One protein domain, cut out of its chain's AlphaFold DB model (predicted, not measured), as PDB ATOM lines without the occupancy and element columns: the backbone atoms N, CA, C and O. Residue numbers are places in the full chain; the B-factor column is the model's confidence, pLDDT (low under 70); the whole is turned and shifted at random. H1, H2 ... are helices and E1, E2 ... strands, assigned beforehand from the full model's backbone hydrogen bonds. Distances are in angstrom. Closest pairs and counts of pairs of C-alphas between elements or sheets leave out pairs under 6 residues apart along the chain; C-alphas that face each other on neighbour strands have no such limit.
ATOM      1  N   TRP A  35      45.391   9.163 -23.022       41.91
ATOM      2  CA  TRP A  35      44.357   9.822 -22.200       41.91
ATOM      3  C   TRP A  35      42.942   9.292 -22.476       41.91
ATOM      4  O   TRP A  35      41.982   9.681 -21.811       41.91
ATOM      5  N   PHE A  36      42.820   8.369 -23.432       42.16
ATOM      6  CA  PHE A  36      41.587   7.704 -23.822       42.16
ATOM      7  C   PHE A  36      41.909   6.242 -24.103       42.16
ATOM      8  O   PHE A  36      42.690   5.962 -25.005       42.16
ATOM      9  N   SER A  37      41.314   5.309 -23.360       45.88
ATOM     10  CA  SER A  37      41.436   3.879 -23.658       45.88
ATOM     11  C   SER A  37      40.145   3.382 -24.319       45.88
ATOM     12  O   SER A  37      39.192   3.046 -23.612       45.88
ATOM     13  N   PRO A  38      40.079   3.310 -25.664       51.62
ATOM     14  CA  PRO A  38      39.020   2.588 -26.377       51.62
ATOM     15  C   PRO A  38      38.882   1.141 -25.885       51.62
ATOM     16  O   PRO A  38      37.791   0.579 -25.849       51.62
ATOM     17  N   GLU A  39      39.996   0.557 -25.442       56.66
ATOM     18  CA  GLU A  39      40.085  -0.802 -24.913       56.66
ATOM     19  C   GLU A  39      39.419  -0.960 -23.542       56.66
ATOM     20  O   GLU A  39      39.119  -2.084 -23.139       56.66
ATOM     21  N   ALA A  40      39.113   0.140 -22.840       57.28
ATOM     22  CA  ALA A  40      38.353   0.096 -21.599       57.28
ATOM     23  C   ALA A  40      36.989  -0.575 -21.804       57.28
ATOM     24  O   ALA A  40      36.504  -1.221 -20.882       57.28
ATOM     25  N   ALA A  41      36.387  -0.502 -22.997       58.22
ATOM     26  CA  ALA A  41      35.132  -1.187 -23.313       58.22
ATOM     27  C   ALA A  41      35.247  -2.725 -23.350       58.22
ATOM     28  O   ALA A  41      34.224  -3.400 -23.293       58.22
ATOM     29  N   ASN A  42      36.459  -3.291 -23.401       61.09
ATOM     30  CA  ASN A  42      36.676  -4.744 -23.420       61.09
ATOM     31  C   ASN A  42      36.555  -5.393 -22.032       61.09
ATOM     32  O   ASN A  42      36.529  -6.618 -21.920       61.09
ATOM     33  N   TYR A  43      36.469  -4.593 -20.966       71.69
ATOM     34  CA  TYR A  43      36.312  -5.101 -19.607       71.69
ATOM     35  C   TYR A  43      34.840  -5.226 -19.237       71.69
ATOM     36  O   TYR A  43      34.028  -4.348 -19.514       71.69
ATOM     37  N   LEU A  44      34.479  -6.320 -18.565       74.88
ATOM     38  CA  LEU A  44      33.077  -6.634 -18.284       74.88
ATOM     39  C   LEU A  44      32.322  -5.500 -17.555       74.88
ATOM     40  O   LEU A  44      31.217  -5.172 -17.991       74.88
ATOM     41  N   PRO A  45      32.865  -4.854 -16.501       78.62
ATOM     42  CA  PRO A  45      32.105  -3.841 -15.769       78.62
ATOM     43  C   PRO A  45      31.891  -2.541 -16.562       78.62
ATOM     44  O   PRO A  45      30.839  -1.913 -16.441       78.62
ATOM     45  N   THR A  46      32.855  -2.133 -17.388       77.12
ATOM     46  CA  THR A  46      32.735  -0.978 -18.296       77.12
ATOM     47  C   THR A  46      31.853  -1.310 -19.496       77.12
ATOM     48  O   THR A  46      31.006  -0.499 -19.848       77.12
ATOM     49  N   ALA A  47      31.957  -2.511 -20.070       78.69
ATOM     50  CA  ALA A  47      31.072  -2.988 -21.134       78.69
ATOM     51  C   ALA A  47      29.601  -2.990 -20.688       78.69
ATOM     52  O   ALA A  47      28.729  -2.465 -21.379       78.69
ATOM     53  N   GLN A  48      29.316  -3.520 -19.494       83.00
ATOM     54  CA  GLN A  48      27.975  -3.501 -18.901       83.00
ATOM     55  C   GLN A  48      27.475  -2.073 -18.667       83.00
ATOM     56  O   GLN A  48      26.323  -1.759 -18.976       83.00
ATOM     57  N   ALA A  49      28.343  -1.194 -18.158       84.06
ATOM     58  CA  ALA A  49      28.019   0.215 -17.980       84.06
ATOM     59  C   ALA A  49      27.709   0.904 -19.319       84.06
ATOM     60  O   ALA A  49      26.754   1.672 -19.400       84.06
ATOM     61  N   MET A  50      28.452   0.582 -20.378       81.56
ATOM     62  CA  MET A  50      28.236   1.099 -21.727       81.56
ATOM     63  C   MET A  50      26.913   0.629 -22.334       81.56
ATOM     64  O   MET A  50      26.156   1.460 -22.835       81.56
ATOM     65  N   ILE A  51      26.597  -0.666 -22.239       82.62
ATOM     66  CA  ILE A  51      25.318  -1.226 -22.708       82.62
ATOM     67  C   ILE A  51      24.152  -0.549 -21.982       82.62
ATOM     68  O   ILE A  51      23.197  -0.104 -22.617       82.62
ATOM     69  N   ARG A  52      24.252  -0.403 -20.654       83.38
ATOM     70  CA  ARG A  52      23.252   0.317 -19.858       83.38
ATOM     71  C   ARG A  52      23.121   1.767 -20.319       83.38
ATOM     72  O   ARG A  52      22.012   2.232 -20.552       83.38
ATOM     73  N   ALA A  53      24.238   2.475 -20.475       84.94
ATOM     74  CA  ALA A  53      24.250   3.882 -20.861       84.94
ATOM     75  C   ALA A  53      23.633   4.123 -22.249       84.94
ATOM     76  O   ALA A  53      22.981   5.141 -22.454       84.94
ATOM     77  N   GLN A  54      23.814   3.200 -23.198       79.69
ATOM     78  CA  GLN A  54      23.205   3.277 -24.532       79.69
ATOM     79  C   GLN A  54      21.675   3.161 -24.505       79.69
ATOM     80  O   GLN A  54      21.012   3.667 -25.402       79.69
ATOM     81  N   GLN A  55      21.115   2.514 -23.482       85.12
ATOM     82  CA  GLN A  55      19.670   2.334 -23.316       85.12
ATOM     83  C   GLN A  55      19.015   3.463 -22.509       85.12
ATOM     84  O   GLN A  55      17.791   3.515 -22.399       85.12
ATOM     85  N   MET A  56      19.808   4.354 -21.908       83.62
ATOM     86  CA  MET A  56      19.300   5.435 -21.072       83.62
ATOM     87  C   MET A  56      18.911   6.645 -21.932       83.62
ATOM     88  O   MET A  56      19.698   7.058 -22.782       83.62
ATOM     89  N   PRO A  57      17.735   7.257 -21.700       84.88
ATOM     90  CA  PRO A  57      17.355   8.473 -22.405       84.88
ATOM     91  C   PRO A  57      18.292   9.619 -22.013       84.88
ATOM     92  O   PRO A  57      18.612   9.785 -20.832       84.88
ATOM     93  N   VAL A  58      18.707  10.407 -23.001       81.69
ATOM     94  CA  VAL A  58      19.538  11.604 -22.832       81.69
ATOM     95  C   VAL A  58      18.762  12.829 -23.292       81.69
ATOM     96  O   VAL A  58      17.975  12.757 -24.236       81.69
ATOM     97  N   VAL A  59      18.954  13.944 -22.596       81.69
ATOM     98  CA  VAL A  59      18.348  15.226 -22.949       81.69
ATOM     99  C   VAL A  59      19.464  16.167 -23.398       81.69
ATOM    100  O   VAL A  59      20.422  16.345 -22.642       81.69
ATOM    101  N   PRO A  60      19.356  16.794 -24.582       79.06
ATOM    102  CA  PRO A  60      20.292  17.832 -24.983       79.06
ATOM    103  C   PRO A  60      20.297  18.961 -23.953       79.06
ATOM    104  O   PRO A  60      19.254  19.546 -23.634       79.06
ATOM    105  N   ALA A  61      21.470  19.254 -23.407       74.69
ATOM    106  CA  ALA A  61      21.664  20.394 -22.540       74.69
ATOM    107  C   ALA A  61      21.439  21.679 -23.343       74.69
ATOM    108  O   ALA A  61      21.884  21.803 -24.482       74.69
ATOM    109  N   ARG A  62      20.720  22.638 -22.753       64.44
ATOM    110  CA  ARG A  62      20.468  23.934 -23.385       64.44
ATOM    111  C   ARG A  62      21.543  24.929 -22.962       64.44
ATOM    112  O   ARG A  62      21.614  25.262 -21.780       64.44
ATOM    113  N   GLY A  63      22.295  25.448 -23.929       54.03
ATOM    114  CA  GLY A  63      23.270  26.517 -23.720       54.03
ATOM    115  C   GLY A  63      24.655  26.026 -23.282       54.03
ATOM    116  O   GLY A  63      24.898  24.819 -23.185       54.03
ATOM    117  N   PRO A  64      25.591  26.958 -23.023       53.09
ATOM    118  CA  PRO A  64      26.968  26.612 -22.717       53.09
ATOM    119  C   PRO A  64      27.068  25.794 -21.428       53.09
ATOM    120  O   PRO A  64      26.398  26.054 -20.428       53.09
ATOM    121  N   VAL A  65      27.988  24.833 -21.459       51.50
ATOM    122  CA  VAL A  65      28.310  23.858 -20.405       51.50
ATOM    123  C   VAL A  65      28.540  24.487 -19.019       51.50
ATOM    124  O   VAL A  65      28.373  23.820 -17.996       51.50
ATOM    125  N   ALA A  66      28.931  25.762 -18.954       48.00
ATOM    126  CA  ALA A  66      29.209  26.432 -17.698       48.00
ATOM    127  C   ALA A  66      29.025  27.957 -17.734       48.00
ATOM    128  O   ALA A  66      29.182  28.611 -18.763       48.00
ATOM    129  N   SER A  67      28.787  28.512 -16.538       44.94
ATOM    130  CA  SER A  67      28.932  29.933 -16.201       44.94
ATOM    131  C   SER A  67      30.240  30.518 -16.750       44.94
ATOM    132  O   SER A  67      31.291  29.876 -16.688       44.94
ATOM    133  N   ILE A 127      29.200  15.316 -34.853       67.25
ATOM    134  CA  ILE A 127      29.750  16.187 -33.814       67.25
ATOM    135  C   ILE A 127      30.022  15.331 -32.590       67.25
ATOM    136  O   ILE A 127      29.181  14.519 -32.198       67.25
ATOM    137  N   GLU A 128      31.196  15.507 -31.991       76.44
ATOM    138  CA  GLU A 128      31.502  14.826 -30.743       76.44
ATOM    139  C   GLU A 128      30.572  15.306 -29.627       76.44
ATOM    140  O   GLU A 128      30.264  16.493 -29.508       76.44
ATOM    141  N   THR A 129      30.124  14.384 -28.780       82.88
ATOM    142  CA  THR A 129      29.240  14.718 -27.663       82.88
ATOM    143  C   THR A 129      29.775  14.195 -26.347       82.88
ATOM    144  O   THR A 129      30.506  13.205 -26.267       82.88
ATOM    145  N   VAL A 130      29.421  14.891 -25.276       87.50
ATOM    146  CA  VAL A 130      29.745  14.520 -23.907       87.50
ATOM    147  C   VAL A 130      28.452  14.295 -23.157       87.50
ATOM    148  O   VAL A 130      27.607  15.182 -23.084       87.50
ATOM    149  N   VAL A 131      28.297  13.112 -22.571       89.06
ATOM    150  CA  VAL A 131      27.086  12.750 -21.837       89.06
ATOM    151  C   VAL A 131      27.411  12.514 -20.375       89.06
ATOM    152  O   VAL A 131      28.218  11.643 -20.048       89.06
ATOM    153  N   VAL A 132      26.733  13.240 -19.495       90.88
ATOM    154  CA  VAL A 132      26.806  13.076 -18.041       90.88
ATOM    155  C   VAL A 132      25.532  12.427 -17.518       90.88
ATOM    156  O   VAL A 132      24.420  12.832 -17.859       90.88
ATOM    157  N   TYR A 133      25.696  11.397 -16.689       90.81
ATOM    158  CA  TYR A 133      24.587  10.599 -16.165       90.81
ATOM    159  C   TYR A 133      24.293  10.927 -14.706       90.81
ATOM    160  O   TYR A 133      25.205  11.174 -13.917       90.81
ATOM    161  N   GLY A 134      23.014  10.849 -14.333       87.50
ATOM    162  CA  GLY A 134      22.588  10.969 -12.935       87.50
ATOM    163  C   GLY A 134      22.652  12.390 -12.369       87.50
ATOM    164  O   GLY A 134      22.793  12.564 -11.156       87.50
ATOM    165  N   VAL A 135      22.548  13.410 -13.226       84.81
ATOM    166  CA  VAL A 135      22.455  14.807 -12.791       84.81
ATOM    167  C   VAL A 135      21.182  14.983 -11.978       84.81
ATOM    168  O   VAL A 135      20.081  14.645 -12.424       84.81
ATOM    169  N   LYS A 136      21.332  15.517 -10.765       81.06
ATOM    170  CA  LYS A 136      20.207  15.765  -9.867       81.06
ATOM    171  C   LYS A 136      19.193  16.686 -10.549       81.06
ATOM    172  O   LYS A 136      19.573  17.692 -11.139       81.06
ATOM    173  N   ASP A 137      17.918  16.315 -10.472       81.81
ATOM    174  CA  ASP A 137      16.757  17.040 -11.012       81.81
ATOM    175  C   ASP A 137      16.696  17.170 -12.556       81.81
ATOM    176  O   ASP A 137      15.621  17.427 -13.091       81.81
ATOM    177  N   ALA A 138      17.797  16.928 -13.281       81.06
ATOM    178  CA  ALA A 138      17.886  17.069 -14.740       81.06
ATOM    179  C   ALA A 138      18.056  15.741 -15.509       81.06
ATOM    180  O   ALA A 138      17.859  15.706 -16.722       81.06
ATOM    181  N   GLY A 139      18.392  14.637 -14.833       86.88
ATOM    182  CA  GLY A 139      18.552  13.325 -15.467       86.88
ATOM    183  C   GLY A 139      19.896  13.163 -16.186       86.88
ATOM    184  O   GLY A 139      20.942  13.473 -15.620       86.88
ATOM    185  N   ASN A 140      19.888  12.617 -17.404       90.00
ATOM    186  CA  ASN A 140      21.107  12.458 -18.205       90.00
ATOM    187  C   ASN A 140      21.174  13.580 -19.235       90.00
ATOM    188  O   ASN A 140      20.219  13.773 -19.989       90.00
ATOM    189  N   LEU A 141      22.296  14.289 -19.272       87.88
ATOM    190  CA  LEU A 141      22.470  15.465 -20.114       87.88
ATOM    191  C   LEU A 141      23.535  15.214 -21.172       87.88
ATOM    192  O   LEU A 141      24.612  14.710 -20.857       87.88
ATOM    193  N   GLU A 142      23.226  15.591 -22.405       86.00
ATOM    194  CA  GLU A 142      24.138  15.553 -23.542       86.00
ATOM    195  C   GLU A 142      24.593  16.965 -23.908       86.00
ATOM    196  O   GLU A 142      23.781  17.871 -24.074       86.00
ATOM    197  N   PHE A 143      25.897  17.139 -24.057       84.75
ATOM    198  CA  PHE A 143      26.537  18.389 -24.428       84.75
ATOM    199  C   PHE A 143      27.265  18.198 -25.752       84.75
ATOM    200  O   PHE A 143      28.059  17.269 -25.896       84.75
ATOM    201  N   LEU A 144      27.017  19.093 -26.705       79.31
ATOM    202  CA  LEU A 144      27.788  19.143 -27.942       79.31
ATOM    203  C   LEU A 144      29.182  19.702 -27.650       79.31
ATOM    204  O   LEU A 144      29.322  20.696 -26.929       79.31
ATOM    205  N   VAL A 145      30.203  19.063 -28.209       75.44
ATOM    206  CA  VAL A 145      31.585  19.539 -28.148       75.44
ATOM    207  C   VAL A 145      31.811  20.442 -29.358       75.44
ATOM    208  O   VAL A 145      31.637  20.014 -30.498       75.44
ATOM    209  N   SER A 146      32.162  21.708 -29.121       69.69
ATOM    210  CA  SER A 146      32.495  22.622 -30.218       69.69
ATOM    211  C   SER A 146      33.820  22.222 -30.868       69.69
ATOM    212  O   SER A 146      34.676  21.611 -30.230       69.69
ATOM    213  N   ALA A 147      34.041  22.638 -32.118       61.81
ATOM    214  CA  ALA A 147      35.278  22.360 -32.859       61.81
ATOM    215  C   ALA A 147      36.558  22.909 -32.191       61.81
ATOM    216  O   ALA A 147      37.670  22.594 -32.612       61.81
ATOM    217  N   TYR A 148      36.413  23.746 -31.164       59.84
ATOM    218  CA  TYR A 148      37.513  24.397 -30.460       59.84
ATOM    219  C   TYR A 148      37.766  23.815 -29.066       59.84
ATOM    220  O   TYR A 148      38.647  24.305 -28.356       59.84
ATOM    221  N   TRP A 149      36.960  22.845 -28.629       67.88
ATOM    222  CA  TRP A 149      37.031  22.249 -27.298       67.88
ATOM    223  C   TRP A 149      37.305  20.754 -27.418       67.88
ATOM    224  O   TRP A 149      36.909  20.108 -28.381       67.88
ATOM    225  N   THR A 150      37.951  20.186 -26.403       75.12
ATOM    226  CA  THR A 150      38.062  18.734 -26.277       75.12
ATOM    227  C   THR A 150      36.896  18.170 -25.455       75.12
ATOM    228  O   THR A 150      36.378  18.846 -24.553       75.12
ATOM    229  N   PRO A 151      36.502  16.900 -25.672       78.62
ATOM    230  CA  PRO A 151      35.506  16.237 -24.831       78.62
ATOM    231  C   PRO A 151      35.898  16.209 -23.350       78.62
ATOM    232  O   PRO A 151      35.047  16.348 -22.473       78.62
ATOM    233  N   LYS A 152      37.201  16.075 -23.061       80.06
ATOM    234  CA  LYS A 152      37.738  16.116 -21.696       80.06
ATOM    235  C   LYS A 152      37.452  17.461 -21.029       80.06
ATOM    236  O   LYS A 152      36.977  17.490 -19.897       80.06
ATOM    237  N   ARG A 153      37.680  18.558 -21.741       75.94
ATOM    238  CA  ARG A 153      37.442  19.899 -21.218       75.94
ATOM    239  C   ARG A 153      35.966  20.161 -20.936       75.94
ATOM    240  O   ARG A 153      35.617  20.696 -19.884       75.94
ATOM    241  N   VAL A 154      35.077  19.744 -21.839       78.75
ATOM    242  CA  VAL A 154      33.630  19.768 -21.574       78.75
ATOM    243  C   VAL A 154      33.310  18.925 -20.335       78.75
ATOM    244  O   VAL A 154      32.562  19.385 -19.473       78.75
ATOM    245  N   ALA A 155      33.916  17.740 -20.198       84.31
ATOM    246  CA  ALA A 155      33.721  16.862 -19.049       84.31
ATOM    247  C   ALA A 155      34.126  17.508 -17.714       84.31
ATOM    248  O   ALA A 155      33.369  17.451 -16.746       84.31
ATOM    249  N   GLU A 156      35.279  18.170 -17.672       79.50
ATOM    250  CA  GLU A 156      35.766  18.930 -16.515       79.50
ATOM    251  C   GLU A 156      34.778  20.021 -16.092       79.50
ATOM    252  O   GLU A 156      34.457  20.164 -14.907       79.50
ATOM    253  N   LEU A 157      34.227  20.746 -17.064       78.06
ATOM    254  CA  LEU A 157      33.276  21.819 -16.806       78.06
ATOM    255  C   LEU A 157      31.911  21.293 -16.325       78.06
ATOM    256  O   LEU A 157      31.408  21.782 -15.309       78.06
ATOM    257  N   VAL A 158      31.328  20.279 -16.986       81.75
ATOM    258  CA  VAL A 158      30.020  19.715 -16.580       81.75
ATOM    259  C   VAL A 158      30.095  19.052 -15.206       81.75
ATOM    260  O   VAL A 158      29.211  19.270 -14.382       81.75
ATOM    261  N   CYS A 159      31.156  18.293 -14.911       83.31
ATOM    262  CA  CYS A 159      31.311  17.590 -13.629       83.31
ATOM    263  C   CYS A 159      31.425  18.550 -12.446       83.31
ATOM    264  O   CYS A 159      31.093  18.205 -11.312       83.31
ATOM    265  N   ARG A 160      31.909  19.765 -12.711       77.50
ATOM    266  CA  ARG A 160      31.990  20.832 -11.722       77.50
ATOM    267  C   ARG A 160      30.671  21.584 -11.584       77.50
ATOM    268  O   ARG A 160      30.285  21.897 -10.461       77.50
ATOM    269  N   ALA A 161      30.023  21.920 -12.695       76.06
ATOM    270  CA  ALA A 161      28.809  22.729 -12.689       76.06
ATOM    271  C   ALA A 161      27.588  21.946 -12.187       76.06
ATOM    272  O   ALA A 161      26.695  22.513 -11.558       76.06
ATOM    273  N   LEU A 162      27.554  20.642 -12.451       82.50
ATOM    274  CA  LEU A 162      26.399  19.801 -12.191       82.50
ATOM    275  C   LEU A 162      26.555  19.023 -10.889       82.50
ATOM    276  O   LEU A 162      27.637  18.583 -10.502       82.50
ATOM    277  N   TYR A 163      25.434  18.843 -10.197       84.81
ATOM    278  CA  TYR A 163      25.391  18.075  -8.962       84.81
ATOM    279  C   TYR A 163      24.977  16.632  -9.257       84.81
ATOM    280  O   TYR A 163      23.804  16.353  -9.503       84.81
ATOM    281  N   VAL A 164      25.937  15.710  -9.207       88.19
ATOM    282  CA  VAL A 164      25.702  14.265  -9.348       88.19
ATOM    283  C   VAL A 164      25.905  13.597  -7.990       88.19
ATOM    284  O   VAL A 164      26.888  13.864  -7.305       88.19
ATOM    285  N   HIS A 165      24.964  12.754  -7.568       88.44
ATOM    286  CA  HIS A 165      25.009  12.078  -6.258       88.44
ATOM    287  C   HIS A 165      24.746  10.570  -6.337       88.44
ATOM    288  O   HIS A 165      24.997   9.847  -5.371       88.44
ATOM    289  N   ASP A 166      24.289  10.092  -7.491       89.69
ATOM    290  CA  ASP A 166      24.013   8.683  -7.734       89.69
ATOM    291  C   ASP A 166      25.230   8.045  -8.413       89.69
ATOM    292  O   ASP A 166      25.724   8.532  -9.431       89.69
ATOM    293  N   CYS A 167      25.742   6.957  -7.831       91.50
ATOM    294  CA  CYS A 167      26.821   6.191  -8.445       91.50
ATOM    295  C   CYS A 167      26.287   5.456  -9.680       91.50
ATOM    296  O   CYS A 167      25.264   4.780  -9.618       91.50
ATOM    297  N   PHE A 168      26.997   5.524 -10.804       92.50
ATOM    298  CA  PHE A 168      26.565   4.865 -12.035       92.50
ATOM    299  C   PHE A 168      26.699   3.332 -11.968       92.50
ATOM    300  O   PHE A 168      25.955   2.596 -12.618       92.50
ATOM    301  N   PHE A 169      27.643   2.833 -11.167       91.19
ATOM    302  CA  PHE A 169      28.055   1.424 -11.158       91.19
ATOM    303  C   PHE A 169      27.406   0.575 -10.059       91.19
ATOM    304  O   PHE A 169      27.668  -0.626  -9.982       91.19
ATOM    305  N   CYS A 170      26.609   1.180  -9.179       89.75
ATOM    306  CA  CYS A 170      25.897   0.482  -8.109       89.75
ATOM    307  C   CYS A 170      24.702   1.309  -7.625       89.75
ATOM    308  O   CYS A 170      24.607   2.488  -7.933       89.75
ATOM    309  N   ASP A 171      23.850   0.734  -6.780       88.00
ATOM    310  CA  ASP A 171      22.665   1.427  -6.246       88.00
ATOM    311  C   ASP A 171      22.977   2.399  -5.090       88.00
ATOM    312  O   ASP A 171      22.081   2.863  -4.383       88.00
ATOM    313  N   THR A 172      24.258   2.709  -4.857       85.25
ATOM    314  CA  THR A 172      24.657   3.625  -3.781       85.25
ATOM    315  C   THR A 172      24.337   5.060  -4.172       85.25
ATOM    316  O   THR A 172      24.904   5.598  -5.125       85.25
ATOM    317  N   LYS A 173      23.486   5.696  -3.366       82.50
ATOM    318  CA  LYS A 173      23.228   7.134  -3.409       82.50
ATOM    319  C   LYS A 173      24.042   7.826  -2.333       82.50
ATOM    320  O   LYS A 173      23.911   7.516  -1.147       82.50
ATOM    321  N   SER A 174      24.894   8.751  -2.742       80.38
ATOM    322  CA  SER A 174      25.652   9.571  -1.811       80.38
ATOM    323  C   SER A 174      24.780  10.712  -1.289       80.38
ATOM    324  O   SER A 174      23.992  11.306  -2.020       80.38
ATOM    325  N   LYS A 175      24.923  11.042  -0.001       79.19
ATOM    326  CA  LYS A 175      24.304  12.254   0.572       79.19
ATOM    327  C   LYS A 175      25.021  13.531   0.126       79.19
ATOM    328  O   LYS A 175      24.451  14.612   0.218       79.19
ATOM    329  N   VAL A 176      26.263  13.393  -0.328       82.19
ATOM    330  CA  VAL A 176      27.126  14.469  -0.824       82.19
ATOM    331  C   VAL A 176      27.364  14.297  -2.321       82.19
ATOM    332  O   VAL A 176      27.137  13.211  -2.858       82.19
ATOM    333  N   ARG A 177      27.826  15.353  -2.998       84.38
ATOM    334  CA  ARG A 177      28.213  15.262  -4.408       84.38
ATOM    335  C   ARG A 177      29.259  14.162  -4.585       84.38
ATOM    336  O   ARG A 177      30.153  14.023  -3.755       84.38
ATOM    337  N   LEU A 178      29.127  13.375  -5.642       89.06
ATOM    338  CA  LEU A 178      30.205  12.510  -6.096       89.06
ATOM    339  C   LEU A 178      31.176  13.360  -6.908       89.06
ATOM    340  O   LEU A 178      30.769  14.038  -7.844       89.06
ATOM    341  N   ASP A 179      32.453  13.317  -6.548       87.94
ATOM    342  CA  ASP A 179      33.505  14.091  -7.217       87.94
ATOM    343  C   ASP A 179      34.474  13.211  -8.006       87.94
ATOM    344  O   ASP A 179      35.502  13.682  -8.481       87.94
ATOM    345  N   THR A 180      34.157  11.930  -8.162       90.94
ATOM    346  CA  THR A 180      34.951  10.996  -8.953       90.94
ATOM    347  C   THR A 180      34.143  10.551 -10.152       90.94
ATOM    348  O   THR A 180      33.061   9.983 -10.004       90.94
ATOM    349  N   TYR A 181      34.702  10.753 -11.338       91.75
ATOM    350  CA  TYR A 181      34.056  10.416 -12.594       91.75
ATOM    351  C   TYR A 181      34.977   9.546 -13.441       91.75
ATOM    352  O   TYR A 181      36.165   9.835 -13.573       91.75
ATOM    353  N   LEU A 182      34.426   8.482 -14.016       90.44
ATOM    354  CA  LEU A 182      35.090   7.686 -15.038       90.44
ATOM    355  C   LEU A 182      34.695   8.224 -16.415       90.44
ATOM    356  O   LEU A 182      33.501   8.362 -16.693       90.44
ATOM    357  N   LEU A 183      35.685   8.510 -17.264       89.81
ATOM    358  CA  LEU A 183      35.475   8.926 -18.649       89.81
ATOM    359  C   LEU A 183      35.640   7.722 -19.580       89.81
ATOM    360  O   LEU A 183      36.697   7.095 -19.605       89.81
ATOM    361  N   LEU A 184      34.602   7.409 -20.356       83.56
ATOM    362  CA  LEU A 184      34.618   6.337 -21.355       83.56
ATOM    363  C   LEU A 184      34.307   6.908 -22.744       83.56
ATOM    364  O   LEU A 184      33.203   7.397 -22.980       83.56
ATOM    365  N   GLY A 185      35.279   6.851 -23.656       78.25
ATOM    366  CA  GLY A 185      35.133   7.307 -25.042       78.25
ATOM    367  C   GLY A 185      34.615   6.203 -25.968       78.25
ATOM    368  O   GLY A 185      35.068   5.063 -25.887       78.25
ATOM    369  N   CYS A 186      33.668   6.529 -26.849       68.38
ATOM    370  CA  CYS A 186      33.029   5.601 -27.787       68.38
ATOM    371  C   CYS A 186      32.727   6.286 -29.126       68.38
ATOM    372  O   CYS A 186      31.636   6.824 -29.302       68.38
ATOM    373  N   GLY A 187      33.684   6.257 -30.062       59.66
ATOM    374  CA  GLY A 187      33.457   6.625 -31.468       59.66
ATOM    375  C   GLY A 187      32.793   7.991 -31.681       59.66
ATOM    376  O   GLY A 187      31.900   8.093 -32.516       59.66
ATOM    377  N   GLY A 188      33.175   8.996 -30.885       71.81
ATOM    378  CA  GLY A 188      32.625  10.359 -30.919       71.81
ATOM    379  C   GLY A 188      31.803  10.755 -29.686       71.81
ATOM    380  O   GLY A 188      31.563  11.935 -29.471       71.81
ATOM    381  N   VAL A 189      31.415   9.806 -28.825       79.06
ATOM    382  CA  VAL A 189      30.707  10.110 -27.569       79.06
ATOM    383  C   VAL A 189      31.609   9.848 -26.370       79.06
ATOM    384  O   VAL A 189      32.072   8.725 -26.174       79.06
ATOM    385  N   THR A 190      31.806  10.848 -25.518       87.81
ATOM    386  CA  THR A 190      32.476  10.701 -24.222       87.81
ATOM    387  C   THR A 190      31.440  10.613 -23.108       87.81
ATOM    388  O   THR A 190      30.665  11.536 -22.873       87.81
ATOM    389  N   ARG A 191      31.408   9.486 -22.399       88.44
ATOM    390  CA  ARG A 191      30.459   9.223 -21.311       88.44
ATOM    391  C   ARG A 191      31.115   9.457 -19.962       88.44
ATOM    392  O   ARG A 191      32.171   8.899 -19.677       88.44
ATOM    393  N   ILE A 192      30.451  10.247 -19.129       92.25
ATOM    394  CA  ILE A 192      30.897  10.642 -17.797       92.25
ATOM    395  C   ILE A 192      30.071   9.893 -16.763       92.25
ATOM    396  O   ILE A 192      28.891  10.183 -16.552       92.25
ATOM    397  N   MET A 193      30.703   8.940 -16.090       92.44
ATOM    398  CA  MET A 193      30.043   8.069 -15.126       92.44
ATOM    399  C   MET A 193      30.535   8.380 -13.716       92.44
ATOM    400  O   MET A 193      31.669   8.055 -13.362       92.44
ATOM    401  N   ALA A 194      29.681   9.003 -12.899       93.00
ATOM    402  CA  ALA A 194      29.997   9.251 -11.497       93.00
ATOM    403  C   ALA A 194      30.161   7.936 -10.729       93.00
ATOM    404  O   ALA A 194      29.420   6.970 -10.931       93.00
ATOM    405  N   CYS A 195      31.136   7.897  -9.832       91.94
ATOM    406  CA  CYS A 195      31.560   6.691  -9.145       91.94
ATOM    407  C   CYS A 195      31.737   6.970  -7.649       91.94
ATOM    408  O   CYS A 195      32.281   8.003  -7.266       91.94
ATOM    409  N   CYS A 196      31.287   6.050  -6.794       91.12
ATOM    410  CA  CYS A 196      31.603   6.088  -5.368       91.12
ATOM    411  C   CYS A 196      32.974   5.451  -5.096       91.12
ATOM    412  O   CYS A 196      33.426   4.599  -5.863       91.12
ATOM    413  N   ASP A 197      33.587   5.781  -3.959       88.38
ATOM    414  CA  ASP A 197      34.932   5.311  -3.584       88.38
ATOM    415  C   ASP A 197      35.080   3.785  -3.633       88.38
ATOM    416  O   ASP A 197      36.110   3.255  -4.048       88.38
ATOM    417  N   ARG A 198      34.024   3.048  -3.259       89.56
ATOM    418  CA  ARG A 198      34.016   1.578  -3.314       89.56
ATOM    419  C   ARG A 198      34.122   1.065  -4.749       89.56
ATOM    420  O   ARG A 198      34.878   0.133  -5.013       89.56
ATOM    421  N   CYS A 199      33.337   1.634  -5.661       89.44
ATOM    422  CA  CYS A 199      33.374   1.247  -7.065       89.44
ATOM    423  C   CYS A 199      34.698   1.673  -7.700       89.44
ATOM    424  O   CYS A 199      35.292   0.873  -8.415       89.44
ATOM    425  N   GLU A 200      35.196   2.868  -7.383       88.56
ATOM    426  CA  GLU A 200      36.488   3.347  -7.869       88.56
ATOM    427  C   GLU A 200      37.626   2.418  -7.434       88.56
ATOM    428  O   GLU A 200      38.396   1.956  -8.272       88.56
ATOM    429  N   SER A 201      37.704   2.096  -6.138       86.06
ATOM    430  CA  SER A 201      38.729   1.192  -5.616       86.06
ATOM    431  C   SER A 201      38.671  -0.174  -6.292       86.06
ATOM    432  O   SER A 201      39.721  -0.730  -6.599       86.06
ATOM    433  N   ARG A 202      37.468  -0.704  -6.552       86.38
ATOM    434  CA  ARG A 202      37.302  -1.959  -7.295       86.38
ATOM    435  C   ARG A 202      37.891  -1.844  -8.702       86.38
ATOM    436  O   ARG A 202      38.714  -2.662  -9.079       86.38
ATOM    437  N   PHE A 203      37.533  -0.801  -9.452       84.25
ATOM    438  CA  PHE A 203      38.071  -0.589 -10.798       84.25
ATOM    439  C   PHE A 203      39.596  -0.440 -10.811       84.25
ATOM    440  O   PHE A 203      40.242  -1.001 -11.686       84.25
ATOM    441  N   ARG A 204      40.181   0.280  -9.848       81.06
ATOM    442  CA  ARG A 204      41.640   0.460  -9.768       81.06
ATOM    443  C   ARG A 204      42.399  -0.824  -9.442       81.06
ATOM    444  O   ARG A 204      43.535  -0.961  -9.874       81.06
ATOM    445  N   ASN A 205      41.794  -1.721  -8.668       80.06
ATOM    446  CA  ASN A 205      42.427  -2.979  -8.273       80.06
ATOM    447  C   ASN A 205      42.235  -4.082  -9.322       80.06
ATOM    448  O   ASN A 205      43.120  -4.915  -9.495       80.06
ATOM    449  N   ASP A 206      41.091  -4.084 -10.011       77.00
ATOM    450  CA  ASP A 206      40.686  -5.193 -10.878       77.00
ATOM    451  C   ASP A 206      41.050  -4.972 -12.360       77.00
ATOM    452  O   ASP A 206      40.992  -5.916 -13.147       77.00
ATOM    453  N   MET A 207      41.391  -3.743 -12.772       70.81
ATOM    454  CA  MET A 207      41.611  -3.398 -14.184       70.81
ATOM    455  C   MET A 207      43.101  -3.148 -14.469       70.81
ATOM    456  O   MET A 207      43.698  -2.275 -13.841       70.81
ATOM    457  N   PRO A 208      43.705  -3.842 -15.451       57.19
ATOM    458  CA  PRO A 208      45.131  -3.719 -15.767       57.19
ATOM    459  C   PRO A 208      45.493  -2.486 -16.622       57.19
ATOM    460  O   PRO A 208      46.660  -2.321 -16.960       57.19
ATOM    461  N   VAL A 209      44.528  -1.629 -16.990       62.25
ATOM    462  CA  VAL A 209      44.722  -0.496 -17.925       62.25
ATOM    463  C   VAL A 209      44.408   0.839 -17.254       62.25
ATOM    464  O   VAL A 209      43.504   0.932 -16.420       62.25
ATOM    465  N   GLY A 210      45.134   1.885 -17.663       63.31
ATOM    466  CA  GLY A 210      44.954   3.275 -17.242       63.31
ATOM    467  C   GLY A 210      43.604   3.851 -17.664       63.31
ATOM    468  O   GLY A 210      43.481   4.512 -18.689       63.31
ATOM    469  N   LEU A 211      42.574   3.590 -16.861       75.69
ATOM    470  CA  LEU A 211      41.281   4.255 -16.974       75.69
ATOM    471  C   LEU A 211      41.426   5.767 -16.777       75.69
ATOM    472  O   LEU A 211      42.099   6.220 -15.850       75.69
ATOM    473  N   THR A 212      40.711   6.538 -17.594       81.25
ATOM    474  CA  THR A 212      40.693   7.996 -17.481       81.25
ATOM    475  C   THR A 212      39.727   8.422 -16.384       81.25
ATOM    476  O   THR A 212      38.505   8.366 -16.540       81.25
ATOM    477  N   TRP A 213      40.285   8.862 -15.261       85.12
ATOM    478  CA  TRP A 213      39.525   9.393 -14.135       85.12
ATOM    479  C   TRP A 213      39.562  10.914 -14.124       85.12
ATOM    480  O   TRP A 213      40.602  11.524 -14.359       85.12
ATOM    481  N   LEU A 214      38.432  11.514 -13.774       86.25
ATOM    482  CA  LEU A 214      38.293  12.937 -13.528       86.25
ATOM    483  C   LEU A 214      37.905  13.177 -12.063       86.25
ATOM    484  O   LEU A 214      37.034  12.494 -11.515       86.25
ATOM    485  N   ARG A 215      38.554  14.163 -11.435       84.38
ATOM    486  CA  ARG A 215      38.266  14.622 -10.074       84.38
ATOM    487  C   ARG A 215      37.539  15.960 -10.123       84.38
ATOM    488  O   ARG A 215      38.139  16.984 -10.412       84.38
ATOM    489  N   GLY A 216      36.250  15.961  -9.808       73.88
ATOM    490  CA  GLY A 216      35.429  17.172  -9.761       73.88
ATOM    491  C   GLY A 216      35.784  18.133  -8.620       73.88
ATOM    492  O   GLY A 216      35.320  19.272  -8.646       73.88
ATOM    493  N   TRP A 217      36.574  17.683  -7.637       72.06
ATOM    494  CA  TRP A 217      37.111  18.509  -6.550       72.06
ATOM    495  C   TRP A 217      38.435  19.199  -6.904       72.06
ATOM    496  O   TRP A 217      38.879  20.054  -6.142       72.06
ATOM    497  N   ASP A 218      39.084  18.836  -8.016       68.62
ATOM    498  CA  ASP A 218      40.330  19.478  -8.427       68.62
ATOM    499  C   ASP A 218      40.039  20.889  -8.961       68.62
ATOM    500  O   ASP A 218      39.484  21.091 -10.046       68.62
ATOM    501  N   ASP A 219      40.382  21.884  -8.147       61.44
ATOM    502  CA  ASP A 219      40.175  23.296  -8.440       61.44
ATOM    503  C   ASP A 219      41.326  23.921  -9.238       61.44
ATOM    504  O   ASP A 219      41.243  25.099  -9.591       61.44
ATOM    505  N   TRP A 220      42.388  23.172  -9.557       57.41
ATOM    506  CA  TRP A 220      43.578  23.729 -10.198       57.41
ATOM    507  C   TRP A 220      43.257  24.452 -11.507       57.41
ATOM    508  O   TRP A 220      43.615  25.615 -11.678       57.41
ATOM    509  N   LEU A 221      42.500  23.810 -12.398       54.03
ATOM    510  CA  LEU A 221      42.124  24.379 -13.700       54.03
ATOM    511  C   LEU A 221      41.221  25.615 -13.573       54.03
ATOM    512  O   LEU A 221      41.222  26.489 -14.434       54.03
ATOM    513  N   PHE A 222      40.474  25.729 -12.476       50.22
ATOM    514  CA  PHE A 222      39.679  26.917 -12.178       50.22
ATOM    515  C   PHE A 222      40.534  28.074 -11.657       50.22
ATOM    516  O   PHE A 222      40.297  29.232 -12.002       50.22
ATOM    517  N   LEU A 223      41.520  27.763 -10.820       51.12
ATOM    518  CA  LEU A 223      42.401  28.752 -10.205       51.12
ATOM    519  C   LEU A 223      43.452  29.275 -11.194       51.12
ATOM    520  O   LEU A 223      43.732  30.475 -11.222       51.12
ATOM    521  N   ALA A 224      44.011  28.381 -12.008       50.28
ATOM    522  CA  ALA A 224      45.067  28.669 -12.972       50.28
ATOM    523  C   ALA A 224      44.536  28.998 -14.380       50.28
ATOM    524  O   ALA A 224      45.266  29.575 -15.184       50.28
ATOM    525  N   GLY A 225      43.270  28.675 -14.664       46.38
ATOM    526  CA  GLY A 225      42.710  28.696 -16.013       46.38
ATOM    527  C   GLY A 225      43.059  27.427 -16.801       46.38
ATOM    528  O   GLY A 225      43.987  26.693 -16.465       46.38
TER     529      GLY A 225
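AT A GLANCE: This is residues 35 to 67 and 127 to 225 of the 232 residues of an uncharacterized protein of Gordonia polyisoprenivorans (UniProt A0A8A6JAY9). A strongly twisted sheet of five strands curls round one helix, H3, while the longest helix, H2, crosses the sheet's opposite face. H1 and H4 only graze the sheet, and H5, near the end of the printed part, is off the sheet but near H3. The printed part has 132 residues with five named helices and five named strands, in the order H1 H2 E1 E2 H3 E3 E4 H4 E5 H5; the sheet's order is E2 E1 E4 E3 E5, mixed, and the class is mixed, helices and strands. The whole is compact and rounded, with a radius of gyration of the C-alphas of 13.9 A and spans of 37 by 33 by 32 A.

HOW THE PARTS SIT: The sheet runs, strand beside strand, through E2, residues 139 to 144; E1, residues 129 to 135; E4, residues 189 to 194; E3, residues 180 to 186; and E5, residues 212 to 215. From edge to edge the strands' lines turn by 69 degrees and the way across the sheet by 47 degrees. E1 and E2 form a hairpin, antiparallel at 162 degrees, with N 132 and O 141 within hydrogen-bond range at 2.9 A. E1 and E4 are parallel at 22 degrees, with N 190 and O 129 at 2.8 A. E3 and E4 form a hairpin, antiparallel at 158 degrees, with N 184 and O 191 at 2.9 A. E3 and E5 are antiparallel at 145 degrees, with N 181 and O 214 at 2.9 A. The sheet curls round H3, residues 151 to 161; the closest C-alphas of E1 and H3 are those of Val 130 and Pro 151, 6.1 A apart. H2, residues 44 to 55, is on the opposite face, giving three layers, helices on both faces of a sheet. Its height over the sheet is 10.1 A; it lies over E1, E3 and only just E4, on which 3 of its C-alphas fall, and on the local plane it runs across the strands, at 90 degrees to E1. H1, residues 38 to 42, only grazes the sheet with residues 38 to 41; it touches H2, with residues 46 to 50 of H2 alone, only at the corner by their link, the closest C-alphas being those of Ala 41 and Ala 47, 4.9 A apart. H4, residues 197 to 206, only grazes the sheet with residues 197 to 203; the closest C-alphas of E3 and H4 are those of Thr 180 and Asp 197, 7.8 A apart. H5, residues 220 to 224, is not on the sheet. Two split strand-helix-strand units, each with two strands running the same way but not neighbours, are E2, H3, E3 and E4, H4, E5, both with right-handed crossovers. Every O i to N i+4 pair is within hydrogen-bond range in H2, H3, H4 and H5; in H1 it is 0 of 1, with 2 of 2 O i to N i+3 pairs within range.

IN THESE COORDINATES: From first to last C-alpha, E3 measures 19.7 A, H2 16.9 A, E2 16.6 A, E1 16.3 A, E4 16.1 A, H3 15.3 A, H4 14.0 A, E5 10.2 A, H1 8.2 A and H5 5.9 A. H1 begins at C-alpha 38, (39.020, 2.588, -26.377), E1 at C-alpha 129, (29.240, 14.718, -27.663), and H5 ends at C-alpha 224, (45.067, 28.669, -12.972).

THE WHOLE: The C-alphas farthest apart are those of Gly 63 and Asn 205, at 38.4 A. Residues 68 to 126 are not printed, and C-alphas 67 and 127 are 22.4 A apart across the cut. The link from H3 to E3, 18 residues, is long. The mean pLDDT of the printed part is 77.0; 32 residues are under 70, among them residues 35 to 42, 62 to 67 and 218 to 225.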